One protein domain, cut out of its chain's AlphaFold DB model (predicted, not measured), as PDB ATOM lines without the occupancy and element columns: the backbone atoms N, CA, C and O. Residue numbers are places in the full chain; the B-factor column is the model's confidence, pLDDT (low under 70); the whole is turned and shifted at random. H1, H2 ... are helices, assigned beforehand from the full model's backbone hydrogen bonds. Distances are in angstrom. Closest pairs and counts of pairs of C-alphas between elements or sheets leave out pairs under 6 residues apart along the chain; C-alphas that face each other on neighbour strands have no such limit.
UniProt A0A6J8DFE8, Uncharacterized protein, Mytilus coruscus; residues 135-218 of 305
ATOM      1  N   ILE A 135     -57.818  51.623 -29.915       92.12
ATOM      2  CA  ILE A 135     -57.229  52.207 -28.711       92.12
ATOM      3  C   ILE A 135     -55.701  52.027 -28.730       92.12
ATOM      4  O   ILE A 135     -55.215  50.902 -28.899       92.12
ATOM      5  N   PRO A 136     -54.924  53.109 -28.527       94.38
ATOM      6  CA  PRO A 136     -53.475  53.020 -28.434       94.38
ATOM      7  C   PRO A 136     -53.057  52.347 -27.121       94.38
ATOM      8  O   PRO A 136     -53.573  52.671 -26.051       94.38
ATOM      9  N   LEU A 137     -52.083  51.439 -27.209       93.62
ATOM     10  CA  LEU A 137     -51.502  50.714 -26.073       93.62
ATOM     11  C   LEU A 137     -50.561  51.591 -25.243       93.62
ATOM     12  O   LEU A 137     -50.446  51.428 -24.030       93.62
ATOM     13  N   PHE A 138     -49.852  52.504 -25.906       93.50
ATOM     14  CA  PHE A 138     -48.814  53.325 -25.289       93.50
ATOM     15  C   PHE A 138     -49.276  54.760 -25.105       93.50
ATOM     16  O   PHE A 138     -50.036  55.293 -25.910       93.50
ATOM     17  N   LEU A 139     -48.760  55.396 -24.050       91.38
ATOM     18  CA  LEU A 139     -49.097  56.774 -23.673       91.38
ATOM     19  C   LEU A 139     -50.579  57.000 -23.378       91.38
ATOM     20  O   LEU A 139     -51.018  58.141 -23.340       91.38
ATOM     21  N   ASN A 140     -51.345  55.936 -23.171       91.38
ATOM     22  CA  ASN A 140     -52.754  56.018 -22.848       91.38
ATOM     23  C   ASN A 140     -52.919  56.141 -21.320       91.38
ATOM     24  O   ASN A 140     -52.433  55.264 -20.601       91.38
ATOM     25  N   PRO A 141     -53.584  57.188 -20.800       88.88
ATOM     26  CA  PRO A 141     -53.785  57.369 -19.363       88.88
ATOM     27  C   PRO A 141     -54.670  56.281 -18.736       88.88
ATOM     28  O   PRO A 141     -54.576  56.059 -17.532       88.88
ATOM     29  N   ASN A 142     -55.468  55.564 -19.535       87.69
ATOM     30  CA  ASN A 142     -56.297  54.451 -19.065       87.69
ATOM     31  C   ASN A 142     -55.524  53.122 -19.000       87.69
ATOM     32  O   ASN A 142     -55.995  52.175 -18.378       87.69
ATOM     33  N   ILE A 143     -54.339  53.035 -19.616       89.06
ATOM     34  CA  ILE A 143     -53.486  51.838 -19.610       89.06
ATOM     35  C   ILE A 143     -52.202  52.177 -18.850       89.06
ATOM     36  O   ILE A 143     -51.216  52.678 -19.407       89.06
ATOM     37  N   THR A 144     -52.215  51.924 -17.542       87.50
ATOM     38  CA  THR A 144     -51.088  52.245 -16.660       87.50
ATOM     39  C   THR A 144     -50.617  51.029 -15.878       87.50
ATOM     40  O   THR A 144     -51.410  50.214 -15.415       87.50
ATOM     41  N   ASN A 145     -49.301  50.925 -15.696       83.31
ATOM     42  CA  ASN A 145     -48.707  50.037 -14.706       83.31
ATOM     43  C   ASN A 145     -48.202  50.878 -13.531       83.31
ATOM     44  O   ASN A 145     -47.373  51.769 -13.724       83.31
ATOM     45  N   CYS A 146     -48.693  50.619 -12.317       78.62
ATOM     46  CA  CYS A 146     -48.324  51.366 -11.110       78.62
ATOM     47  C   CYS A 146     -48.406  52.900 -11.299       78.62
ATOM     48  O   CYS A 146     -47.453  53.616 -10.980       78.62
ATOM     49  N   ASN A 147     -49.517  53.404 -11.856       80.62
ATOM     50  CA  ASN A 147     -49.749  54.822 -12.189       80.62
ATOM     51  C   ASN A 147     -48.759  55.431 -13.200       80.62
ATOM     52  O   ASN A 147     -48.662  56.652 -13.327       80.62
ATOM     53  N   LYS A 148     -48.009  54.604 -13.934       84.94
ATOM     54  CA  LYS A 148     -47.156  55.043 -15.041       84.94
ATOM     55  C   LYS A 148     -47.705  54.505 -16.349       84.94
ATOM     56  O   LYS A 148     -47.934  53.306 -16.490       84.94
ATOM     57  N   MET A 149     -47.881  55.395 -17.319       89.12
ATOM     58  CA  MET A 149     -48.279  55.004 -18.668       89.12
ATOM     59  C   MET A 149     -47.225  54.107 -19.299       89.12
ATOM     60  O   MET A 149     -46.018  54.345 -19.167       89.12
ATOM     61  N   LEU A 150     -47.690  53.099 -20.029       90.94
ATOM     62  CA  LEU A 150     -46.796  52.229 -20.768       90.94
ATOM     63  C   LEU A 150     -46.107  52.978 -21.906       90.94
ATOM     64  O   LEU A 150     -46.711  53.758 -22.647       90.94
ATOM     65  N   TYR A 151     -44.817  52.693 -22.066       91.44
ATOM     66  CA  TYR A 151     -44.024  53.173 -23.184       91.44
ATOM     67  C   TYR A 151     -42.919  52.173 -23.524       91.44
ATOM     68  O   TYR A 151     -41.905  52.092 -22.828       91.44
ATOM     69  N   LEU A 152     -43.112  51.419 -24.606       91.62
ATOM     70  CA  LEU A 152     -42.150  50.431 -25.091       91.62
ATOM     71  C   LEU A 152     -41.713  50.795 -26.508       91.62
ATOM     72  O   LEU A 152     -42.367  50.452 -27.490       91.62
ATOM     73  N   LYS A 153     -40.575  51.484 -26.615       91.00
ATOM     74  CA  LYS A 153     -40.051  51.965 -27.901       91.00
ATOM     75  C   LYS A 153     -39.849  50.840 -28.925       91.00
ATOM     76  O   LYS A 153     -40.131  51.048 -30.098       91.00
ATOM     77  N   THR A 154     -39.404  49.664 -28.486       91.88
ATOM     78  CA  THR A 154     -39.209  48.492 -29.357       91.88
ATOM     79  C   THR A 154     -40.521  48.011 -29.969       91.88
ATOM     80  O   THR A 154     -40.568  47.746 -31.161       91.88
ATOM     81  N   PHE A 155     -41.609  47.980 -29.195       93.12
ATOM     82  CA  PHE A 155     -42.936  47.588 -29.681       93.12
ATOM     83  C   PHE A 155     -43.491  48.621 -30.658       93.12
ATOM     84  O   PHE A 155     -43.926  48.265 -31.751       93.12
ATOM     85  N   ILE A 156     -43.372  49.906 -30.304       92.25
ATOM     86  CA  ILE A 156     -43.799  51.016 -31.161       92.25
ATOM     87  C   ILE A 156     -43.099  50.945 -32.520       92.25
ATOM     88  O   ILE A 156     -43.740  50.974 -33.566       92.25
ATOM     89  N   GLN A 157     -41.775  50.789 -32.522       90.44
ATOM     90  CA  GLN A 157     -41.002  50.672 -33.759       90.44
ATOM     91  C   GLN A 157     -41.261  49.351 -34.497       90.44
ATOM     92  O   GLN A 157     -41.134  49.295 -35.723       90.44
ATOM     93  N   ALA A 158     -41.658  48.298 -33.776       89.69
ATOM     94  CA  ALA A 158     -42.109  47.056 -34.382       89.69
ATOM     95  C   ALA A 158     -43.481  47.192 -35.065       89.69
ATOM     96  O   ALA A 158     -43.807  46.382 -35.930       89.69
ATOM     97  N   GLY A 159     -44.228  48.260 -34.778       89.88
ATOM     98  CA  GLY A 159     -45.562  48.514 -35.319       89.88
ATOM     99  C   GLY A 159     -46.689  47.963 -34.450       89.88
ATOM    100  O   GLY A 159     -47.841  48.065 -34.842       89.88
ATOM    101  N   VAL A 160     -46.377  47.423 -33.268       92.81
ATOM    102  CA  VAL A 160     -47.376  47.024 -32.271       92.81
ATOM    103  C   VAL A 160     -47.710  48.277 -31.478       92.81
ATOM    104  O   VAL A 160     -46.877  48.712 -30.695       92.81
ATOM    105  N   CYS A 161     -48.854  48.916 -31.719       93.50
ATOM    106  CA  CYS A 161     -49.204  50.219 -31.132       93.50
ATOM    107  C   CYS A 161     -50.641  50.309 -30.612       93.50
ATOM    108  O   CYS A 161     -50.911  51.138 -29.742       93.50
ATOM    109  N   LYS A 162     -51.552  49.484 -31.126       94.00
ATOM    110  CA  LYS A 162     -52.989  49.475 -30.838       94.00
ATOM    111  C   LYS A 162     -53.439  48.111 -30.322       94.00
ATOM    112  O   LYS A 162     -52.754  47.112 -30.529       94.00
ATOM    113  N   ILE A 163     -54.615  48.051 -29.694       92.50
ATOM    114  CA  ILE A 163     -55.192  46.784 -29.212       92.50
ATOM    115  C   ILE A 163     -55.356  45.770 -30.354       92.50
ATOM    116  O   ILE A 163     -55.071  44.590 -30.159       92.50
ATOM    117  N   LYS A 164     -55.719  46.207 -31.565       91.62
ATOM    118  CA  LYS A 164     -55.796  45.316 -32.734       91.62
ATOM    119  C   LYS A 164     -54.488  44.612 -33.081       91.62
ATOM    120  O   LYS A 164     -54.530  43.504 -33.591       91.62
ATOM    121  N   ASP A 165     -53.341  45.206 -32.755       91.25
ATOM    122  CA  ASP A 165     -52.035  44.623 -33.079       91.25
ATOM    123  C   ASP A 165     -51.671  43.460 -32.133       91.25
ATOM    124  O   ASP A 165     -50.706  42.735 -32.371       91.25
ATOM    125  N   ILE A 166     -52.430  43.282 -31.046       92.19
ATOM    126  CA  ILE A 166     -52.268  42.197 -30.066       92.19
ATOM    127  C   ILE A 166     -53.515  41.311 -29.948       92.19
ATOM    128  O   ILE A 166     -53.521  40.369 -29.154       92.19
ATOM    129  N   ALA A 167     -54.566  41.589 -30.720       90.62
ATOM    130  CA  ALA A 167     -55.814  40.833 -30.747       90.62
ATOM    131  C   ALA A 167     -55.970  40.075 -32.068       90.62
ATOM    132  O   ALA A 167     -55.366  40.424 -33.078       90.62
ATOM    133  N   TYR A 168     -56.764  39.006 -32.071       85.25
ATOM    134  CA  TYR A 168     -57.109  38.348 -33.327       85.25
ATOM    135  C   TYR A 168     -58.160  39.165 -34.086       85.25
ATOM    136  O   TYR A 168     -59.173  39.563 -33.522       85.25
ATOM    137  N   GLU A 169     -57.969  39.331 -35.394       77.44
ATOM    138  CA  GLU A 169     -58.959  39.994 -36.256       77.44
ATOM    139  C   GLU A 169     -60.187  39.104 -36.517       77.44
ATOM    140  O   GLU A 169     -61.317  39.575 -36.622       77.44
ATOM    141  N   CYS A 170     -59.971  37.789 -36.629       71.00
ATOM    142  CA  CYS A 170     -60.992  36.845 -37.097       71.00
ATOM    143  C   CYS A 170     -61.569  35.940 -36.002       71.00
ATOM    144  O   CYS A 170     -62.396  35.084 -36.305       71.00
ATOM    145  N   LYS A 171     -61.129  36.067 -34.749       78.62
ATOM    146  CA  LYS A 171     -61.698  35.309 -33.627       78.62
ATOM    147  C   LYS A 171     -61.631  36.127 -32.338       78.62
ATOM    148  O   LYS A 171     -60.755  36.976 -32.234       78.62
ATOM    149  N   PRO A 172     -62.494  35.854 -31.350       84.50
ATOM    150  CA  PRO A 172     -62.413  36.547 -30.074       84.50
ATOM    151  C   PRO A 172     -61.092  36.255 -29.343       84.50
ATOM    152  O   PRO A 172     -60.571  35.133 -29.397       84.50
ATOM    153  N   GLY A 173     -60.582  37.260 -28.627       87.25
ATOM    154  CA  GLY A 173     -59.423  37.144 -27.738       87.25
ATOM    155  C   GLY A 173     -58.085  37.657 -28.292       87.25
ATOM    156  O   GLY A 173     -57.963  38.115 -29.430       87.25
ATOM    157  N   PHE A 174     -57.057  37.568 -27.447       90.31
ATOM    158  CA  PHE A 174     -55.708  38.075 -27.717       90.31
ATOM    159  C   PHE A 174     -54.805  37.053 -28.414       90.31
ATOM    160  O   PHE A 174     -54.932  35.841 -28.210       90.31
ATOM    161  N   LEU A 175     -53.848  37.547 -29.204       89.69
ATOM    162  CA  LEU A 175     -52.772  36.738 -29.772       89.69
ATOM    163  C   LEU A 175     -51.996  36.024 -28.658       89.69
ATOM    164  O   LEU A 175     -51.868  36.520 -27.538       89.69
ATOM    165  N   LYS A 176     -51.438  34.846 -28.966       90.62
ATOM    166  CA  LYS A 176     -50.545  34.178 -28.007       90.62
ATOM    167  C   LYS A 176     -49.299  35.036 -27.800       90.62
ATOM    168  O   LYS A 176     -48.767  35.584 -28.763       90.62
ATOM    169  N   GLU A 177     -48.786  35.055 -26.572       90.19
ATOM    170  CA  GLU A 177     -47.602  35.843 -26.204       90.19
ATOM    171  C   GLU A 177     -46.397  35.572 -27.118       90.19
ATOM    172  O   GLU A 177     -45.664  36.496 -27.464       90.19
ATOM    173  N   SER A 178     -46.230  34.317 -27.551       88.38
ATOM    174  CA  SER A 178     -45.165  33.895 -28.467       88.38
ATOM    175  C   SER A 178     -45.238  34.590 -29.828       88.38
ATOM    176  O   SER A 178     -44.209  34.987 -30.351       88.38
ATOM    177  N   TYR A 179     -46.439  34.792 -30.382       89.38
ATOM    178  CA  TYR A 179     -46.598  35.459 -31.680       89.38
ATOM    179  C   TYR A 179     -46.250  36.944 -31.591       89.38
ATOM    180  O   TYR A 179     -45.555  37.474 -32.450       89.38
ATOM    181  N   ILE A 180     -46.686  37.620 -30.523       89.62
ATOM    182  CA  ILE A 180     -46.346  39.033 -30.306       89.62
ATOM    183  C   ILE A 180     -44.829  39.176 -30.108       89.62
ATOM    184  O   ILE A 180     -44.212  40.102 -30.634       89.62
ATOM    185  N   GLN A 181     -44.213  38.245 -29.375       91.56
ATOM    186  CA  GLN A 181     -42.766  38.221 -29.196       91.56
ATOM    187  C   GLN A 181     -42.023  38.006 -30.520       91.56
ATOM    188  O   GLN A 181     -41.033  38.702 -30.748       91.56
ATOM    189  N   GLU A 182     -42.492  37.113 -31.390       89.56
ATOM    190  CA  GLU A 182     -41.916  36.873 -32.719       89.56
ATOM    191  C   GLU A 182     -41.925  38.147 -33.580       89.56
ATOM    192  O   GLU A 182     -40.867  38.552 -34.058       89.56
ATOM    193  N   ILE A 183     -43.062  38.856 -33.657       89.50
ATOM    194  CA  ILE A 183     -43.205  40.120 -34.413       89.50
ATOM    195  C   ILE A 183     -42.160  41.161 -33.984       89.50
ATOM    196  O   ILE A 183     -41.572  41.865 -34.809       89.50
ATOM    197  N   VAL A 184     -41.924  41.288 -32.676       90.62
ATOM    198  CA  VAL A 184     -40.944  42.249 -32.149       90.62
ATOM    199  C   VAL A 184     -39.513  41.753 -32.367       90.62
ATOM    200  O   VAL A 184     -38.640  42.552 -32.707       90.62
ATOM    201  N   SER A 185     -39.266  40.453 -32.198       90.00
ATOM    202  CA  SER A 185     -37.926  39.855 -32.312       90.00
ATOM    203  C   SER A 185     -37.423  39.831 -33.754       90.00
ATOM    204  O   SER A 185     -36.230  40.003 -33.976       90.00
ATOM    205  N   GLU A 186     -38.317  39.702 -34.739       90.31
ATOM    206  CA  GLU A 186     -37.975  39.780 -36.164       90.31
ATOM    207  C   GLU A 186     -37.345  41.136 -36.524       90.31
ATOM    208  O   GLU A 186     -36.378  41.206 -37.283       90.31
ATOM    209  N   LYS A 187     -37.854  42.227 -35.936       88.88
ATOM    210  CA  LYS A 187     -37.326  43.583 -36.158       88.88
ATOM    211  C   LYS A 187     -36.174  43.962 -35.229       88.88
ATOM    212  O   LYS A 187     -35.393  44.840 -35.589       88.88
ATOM    213  N   PHE A 188     -36.078  43.332 -34.059       88.81
ATOM    214  CA  PHE A 188     -35.081  43.630 -33.024       88.81
ATOM    215  C   PHE A 188     -34.425  42.347 -32.483       88.81
ATOM    216  O   PHE A 188     -34.615  42.006 -31.308       88.81
ATOM    217  N   PRO A 189     -33.645  41.626 -33.311       84.12
ATOM    218  CA  PRO A 189     -33.028  40.352 -32.931       84.12
ATOM    219  C   PRO A 189     -31.986  40.488 -31.808       84.12
ATOM    220  O   PRO A 189     -31.613  39.506 -31.171       84.12
ATOM    221  N   GLU A 190     -31.496  41.699 -31.540       87.44
ATOM    222  CA  GLU A 190     -30.548  41.990 -30.465       87.44
ATOM    223  C   GLU A 190     -31.183  42.004 -29.066       87.44
ATOM    224  O   GLU A 190     -30.477  41.953 -28.052       87.44
ATOM    225  N   VAL A 191     -32.512  42.099 -28.980       86.88
ATOM    226  CA  VAL A 191     -33.226  42.134 -27.705       86.88
ATOM    227  C   VAL A 191     -33.554  40.709 -27.272       86.88
ATOM    228  O   VAL A 191     -34.148  39.932 -28.005       86.88
ATOM    229  N   SER A 192     -33.198  40.366 -26.033       88.94
ATOM    230  CA  SER A 192     -33.481  39.036 -25.481       88.94
ATOM    231  C   SER A 192     -34.978  38.711 -25.506       88.94
ATOM    232  O   SER A 192     -35.783  39.446 -24.928       88.94
ATOM    233  N   GLU A 193     -35.325  37.557 -26.076       87.88
ATOM    234  CA  GLU A 193     -36.704  37.062 -26.197       87.88
ATOM    235  C   GLU A 193     -37.440  37.034 -24.852       87.88
ATOM    236  O   GLU A 193     -38.583  37.470 -24.754       87.88
ATOM    237  N   ASN A 194     -36.756  36.635 -23.774       89.12
ATOM    238  CA  ASN A 194     -37.325  36.615 -22.423       89.12
ATOM    239  C   ASN A 194     -37.751  38.008 -21.937       89.12
ATOM    240  O   ASN A 194     -38.756  38.145 -21.240       89.12
ATOM    241  N   LYS A 195     -36.998  39.054 -22.305       90.12
ATOM    242  CA  LYS A 195     -37.354  40.439 -21.962       90.12
ATOM    243  C   LYS A 195     -38.574  40.900 -22.749       90.12
ATOM    244  O   LYS A 195     -39.430  41.573 -22.180       90.12
ATOM    245  N   ILE A 196     -38.660  40.531 -24.028       89.69
ATOM    246  CA  ILE A 196     -39.817  40.842 -24.873       89.69
ATOM    247  C   ILE A 196     -41.051  40.129 -24.328       89.69
ATOM    248  O   ILE A 196     -42.062  40.778 -24.099       89.69
ATOM    249  N   LEU A 197     -40.953  38.835 -24.024       91.25
ATOM    250  CA  LEU A 197     -42.061  38.046 -23.489       91.25
ATOM    251  C   LEU A 197     -42.582  38.606 -22.157       91.25
ATOM    252  O   LEU A 197     -43.787  38.751 -21.969       91.25
ATOM    253  N   HIS A 198     -41.680  39.001 -21.252       91.06
ATOM    254  CA  HIS A 198     -42.064  39.696 -20.023       91.06
ATOM    255  C   HIS A 198     -42.774  41.028 -20.317       91.06
ATOM    256  O   HIS A 198     -43.740  41.383 -19.644       91.06
ATOM    257  N   ALA A 199     -42.315  41.780 -21.319       90.44
ATOM    258  CA  ALA A 199     -42.964  43.021 -21.723       90.44
ATOM    259  C   ALA A 199     -44.358  42.780 -22.333       90.44
ATOM    260  O   ALA A 199     -45.267  43.546 -22.027       90.44
ATOM    261  N   VAL A 200     -44.551  41.710 -23.116       91.56
ATOM    262  CA  VAL A 200     -45.869  41.303 -23.640       91.56
ATOM    263  C   VAL A 200     -46.835  41.007 -22.494       91.56
ATOM    264  O   VAL A 200     -47.934  41.555 -22.475       91.56
ATOM    265  N   ARG A 201     -46.413  40.202 -21.509       91.56
ATOM    266  CA  ARG A 201     -47.226  39.903 -20.317       91.56
ATOM    267  C   ARG A 201     -47.635  41.157 -19.580       91.56
ATOM    268  O   ARG A 201     -48.811  41.363 -19.322       91.56
ATOM    269  N   ASN A 202     -46.662  42.027 -19.333       92.06
ATOM    270  CA  ASN A 202     -46.908  43.305 -18.692       92.06
ATOM    271  C   ASN A 202     -47.955  44.137 -19.456       92.06
ATOM    272  O   ASN A 202     -48.849  44.697 -18.838       92.06
ATOM    273  N   VAL A 203     -47.885  44.193 -20.792       92.25
ATOM    274  CA  VAL A 203     -48.901  44.888 -21.603       92.25
ATOM    275  C   VAL A 203     -50.281  44.260 -21.392       92.25
ATOM    276  O   VAL A 203     -51.212  44.980 -21.043       92.25
ATOM    277  N   LEU A 204     -50.414  42.938 -21.533       91.38
ATOM    278  CA  LEU A 204     -51.698  42.238 -21.395       91.38
ATOM    279  C   LEU A 204     -52.303  42.361 -19.987       91.38
ATOM    280  O   LEU A 204     -53.512  42.536 -19.848       91.38
ATOM    281  N   GLU A 205     -51.474  42.310 -18.944       91.19
ATOM    282  CA  GLU A 205     -51.906  42.449 -17.550       91.19
ATOM    283  C   GLU A 205     -52.434  43.856 -17.250       91.19
ATOM    284  O   GLU A 205     -53.440  43.996 -16.557       91.19
ATOM    285  N   THR A 206     -51.800  44.887 -17.813       93.25
ATOM    286  CA  THR A 206     -52.157  46.299 -17.571       93.25
ATOM    287  C   THR A 206     -53.397  46.782 -18.314       93.25
ATOM    288  O   THR A 206     -53.863  47.891 -18.052       93.25
ATOM    289  N   LEU A 207     -53.929  45.991 -19.251       92.06
ATOM    290  CA  LEU A 207     -55.163  46.347 -19.943       92.06
ATOM    291  C   LEU A 207     -56.337  46.372 -18.948       92.06
ATOM    292  O   LEU A 207     -56.488  45.417 -18.179       92.06
ATOM    293  N   PRO A 208     -57.198  47.404 -18.990       91.38
ATOM    294  CA  PRO A 208     -58.450  47.422 -18.242       91.38
ATOM    295  C   PRO A 208     -59.313  46.194 -18.538       91.38
ATOM    296  O   PRO A 208     -59.414  45.755 -19.687       91.38
ATOM    297  N   ASP A 209     -59.976  45.662 -17.512       90.00
ATOM    298  CA  ASP A 209     -60.803  44.459 -17.654       90.00
ATOM    299  C   ASP A 209     -61.988  44.683 -18.599       90.00
ATOM    300  O   ASP A 209     -62.338  43.791 -19.366       90.00
ATOM    301  N   GLU A 210     -62.533  45.901 -18.638       90.31
ATOM    302  CA  GLU A 210     -63.556  46.306 -19.610       90.31
ATOM    303  C   GLU A 210     -63.092  46.072 -21.055       90.31
ATOM    304  O   GLU A 210     -63.840  45.547 -21.878       90.31
ATOM    305  N   TYR A 211     -61.830  46.385 -21.365       91.19
ATOM    306  CA  TYR A 211     -61.289  46.218 -22.716       91.19
ATOM    307  C   TYR A 211     -61.080  44.738 -23.030       91.19
ATOM    308  O   TYR A 211     -61.384  44.299 -24.137       91.19
ATOM    309  N   LYS A 212     -60.615  43.950 -22.050       90.62
ATOM    310  CA  LYS A 212     -60.465  42.493 -22.194       90.62
ATOM    311  C   LYS A 212     -61.810  41.833 -22.480       90.62
ATOM    312  O   LYS A 212     -61.913  41.083 -23.444       90.62
ATOM    313  N   VAL A 213     -62.850  42.186 -21.718       90.62
ATOM    314  CA  VAL A 213     -64.214  41.680 -21.927       90.62
ATOM    315  C   VAL A 213     -64.715  42.030 -23.325       90.62
ATOM    316  O   VAL A 213     -65.256  41.162 -24.000       90.62
ATOM    317  N   LEU A 214     -64.501  43.258 -23.805       89.00
ATOM    318  CA  LEU A 214     -64.908  43.656 -25.158       89.00
ATOM    319  C   LEU A 214     -64.143  42.903 -26.259       89.00
ATOM    320  O   LEU A 214     -64.729  42.557 -27.284       89.00
ATOM    321  N   VAL A 215     -62.853  42.620 -26.066       87.69
ATOM    322  CA  VAL A 215     -62.046  41.834 -27.017       87.69
ATOM    323  C   VAL A 215     -62.450  40.351 -27.010       87.69
ATOM    324  O   VAL A 215     -62.472  39.706 -28.060       87.69
ATOM    325  N   GLU A 216     -62.806  39.801 -25.851       85.69
ATOM    326  CA  GLU A 216     -63.225  38.402 -25.687       85.69
ATOM    327  C   GLU A 216     -64.688  38.153 -26.078       85.69
ATOM    328  O   GLU A 216     -65.026  37.072 -26.557       85.69
ATOM    329  N   ALA A 217     -65.559  39.150 -25.919       80.69
ATOM    330  CA  ALA A 217     -66.959  39.087 -26.330       80.69
ATOM    331  C   ALA A 217     -67.146  39.271 -27.845       80.69
ATOM    332  O   ALA A 217     -68.223  38.991 -28.377       80.69
ATOM    333  N   ASN A 218     -66.114  39.738 -28.553       65.94
ATOM    334  CA  ASN A 218     -66.191  40.076 -29.969       65.94
ATOM    335  C   ASN A 218     -66.234  38.825 -30.867       65.94
ATOM    336  O   ASN A 218     -65.232  38.376 -31.425       65.94
TER     337      ASN A 218
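AT A GLANCE: This is residues 135 to 218 of the 305 residues of an uncharacterized protein of Mytilus coruscus (UniProt A0A6J8DFE8). The long helix H3 runs along the longest axis, with H2 folded back against it at a steep angle and the short H1 set crosswise on H2; the centres of these three make a triangle. H4 is set off past the last residues of H3, and two long stretches without named elements fill out the rest: residues 135 to 152 make a looped arm on the H1 side, and residues 159 to 176 swing from H1 out toward the H4 end and back to H2. The printed part has 84 residues with four named helices, in the order H1, H2, H3, H4, and no named strand. The class is all helix, though under half of the residues, 40 of 84, are in named elements. The whole is compact, with a radius of gyration of the C-alphas of 12.3 A and spans of 36 by 32 by 18 A.

IN THESE COORDINATES: Start with the longest helix, H3, residues 193 to 206: find C-alpha 193 at (-36.704, 37.062, -26.197) and go on to C-alpha 206 at (-52.157, 46.299, -17.571), 20.0 A away. Before it comes H2, residues 177 to 187, which is 16.3 A long. Look earlier for H1, residues 153 to 158, six residues and 8.4 A long. After H3 comes H4, residues 209 to 217, 11.9 A long, and it ends at C-alpha 217 at (-66.959, 39.087, -26.330).

HOW THE PARTS SIT: From H3, look to H2: the two touch, and their closest C-alphas are those of Leu 197 and Gln 181, 5.8 A apart. Their lines stand at a steep tilt of 55 degrees, and they run opposite ways. On from H2, you come to H1, which touches it; the closest C-alphas are those of Ala 158 and Val 184, 5.4 A apart. The lines of H1 and H2 are about perpendicular, at 87 degrees. H1 and H3 are apart, and H4 is apart from H1, H2 and H3. In the backbones of H1, H3 and H4 every O i to N i+4 pair is within hydrogen-bond range; in H2 it is 6 of 7. Residues 144 to 145 pair with residues 148 to 149, antiparallel, in stretches too short to be named strands.

THE WHOLE: The two C-alphas farthest apart are those of Glu 190 and Ala 217, 36.8 A. The printed part, residues 135 to 218, has no cut. The link from H1 to H2 is long, with 18 residues; those from H2 to H3 and from H3 to H4 are tight, with 5 and 2 residues. The mean pLDDT of the printed part is 89.0, and residue 218 alone is under 70.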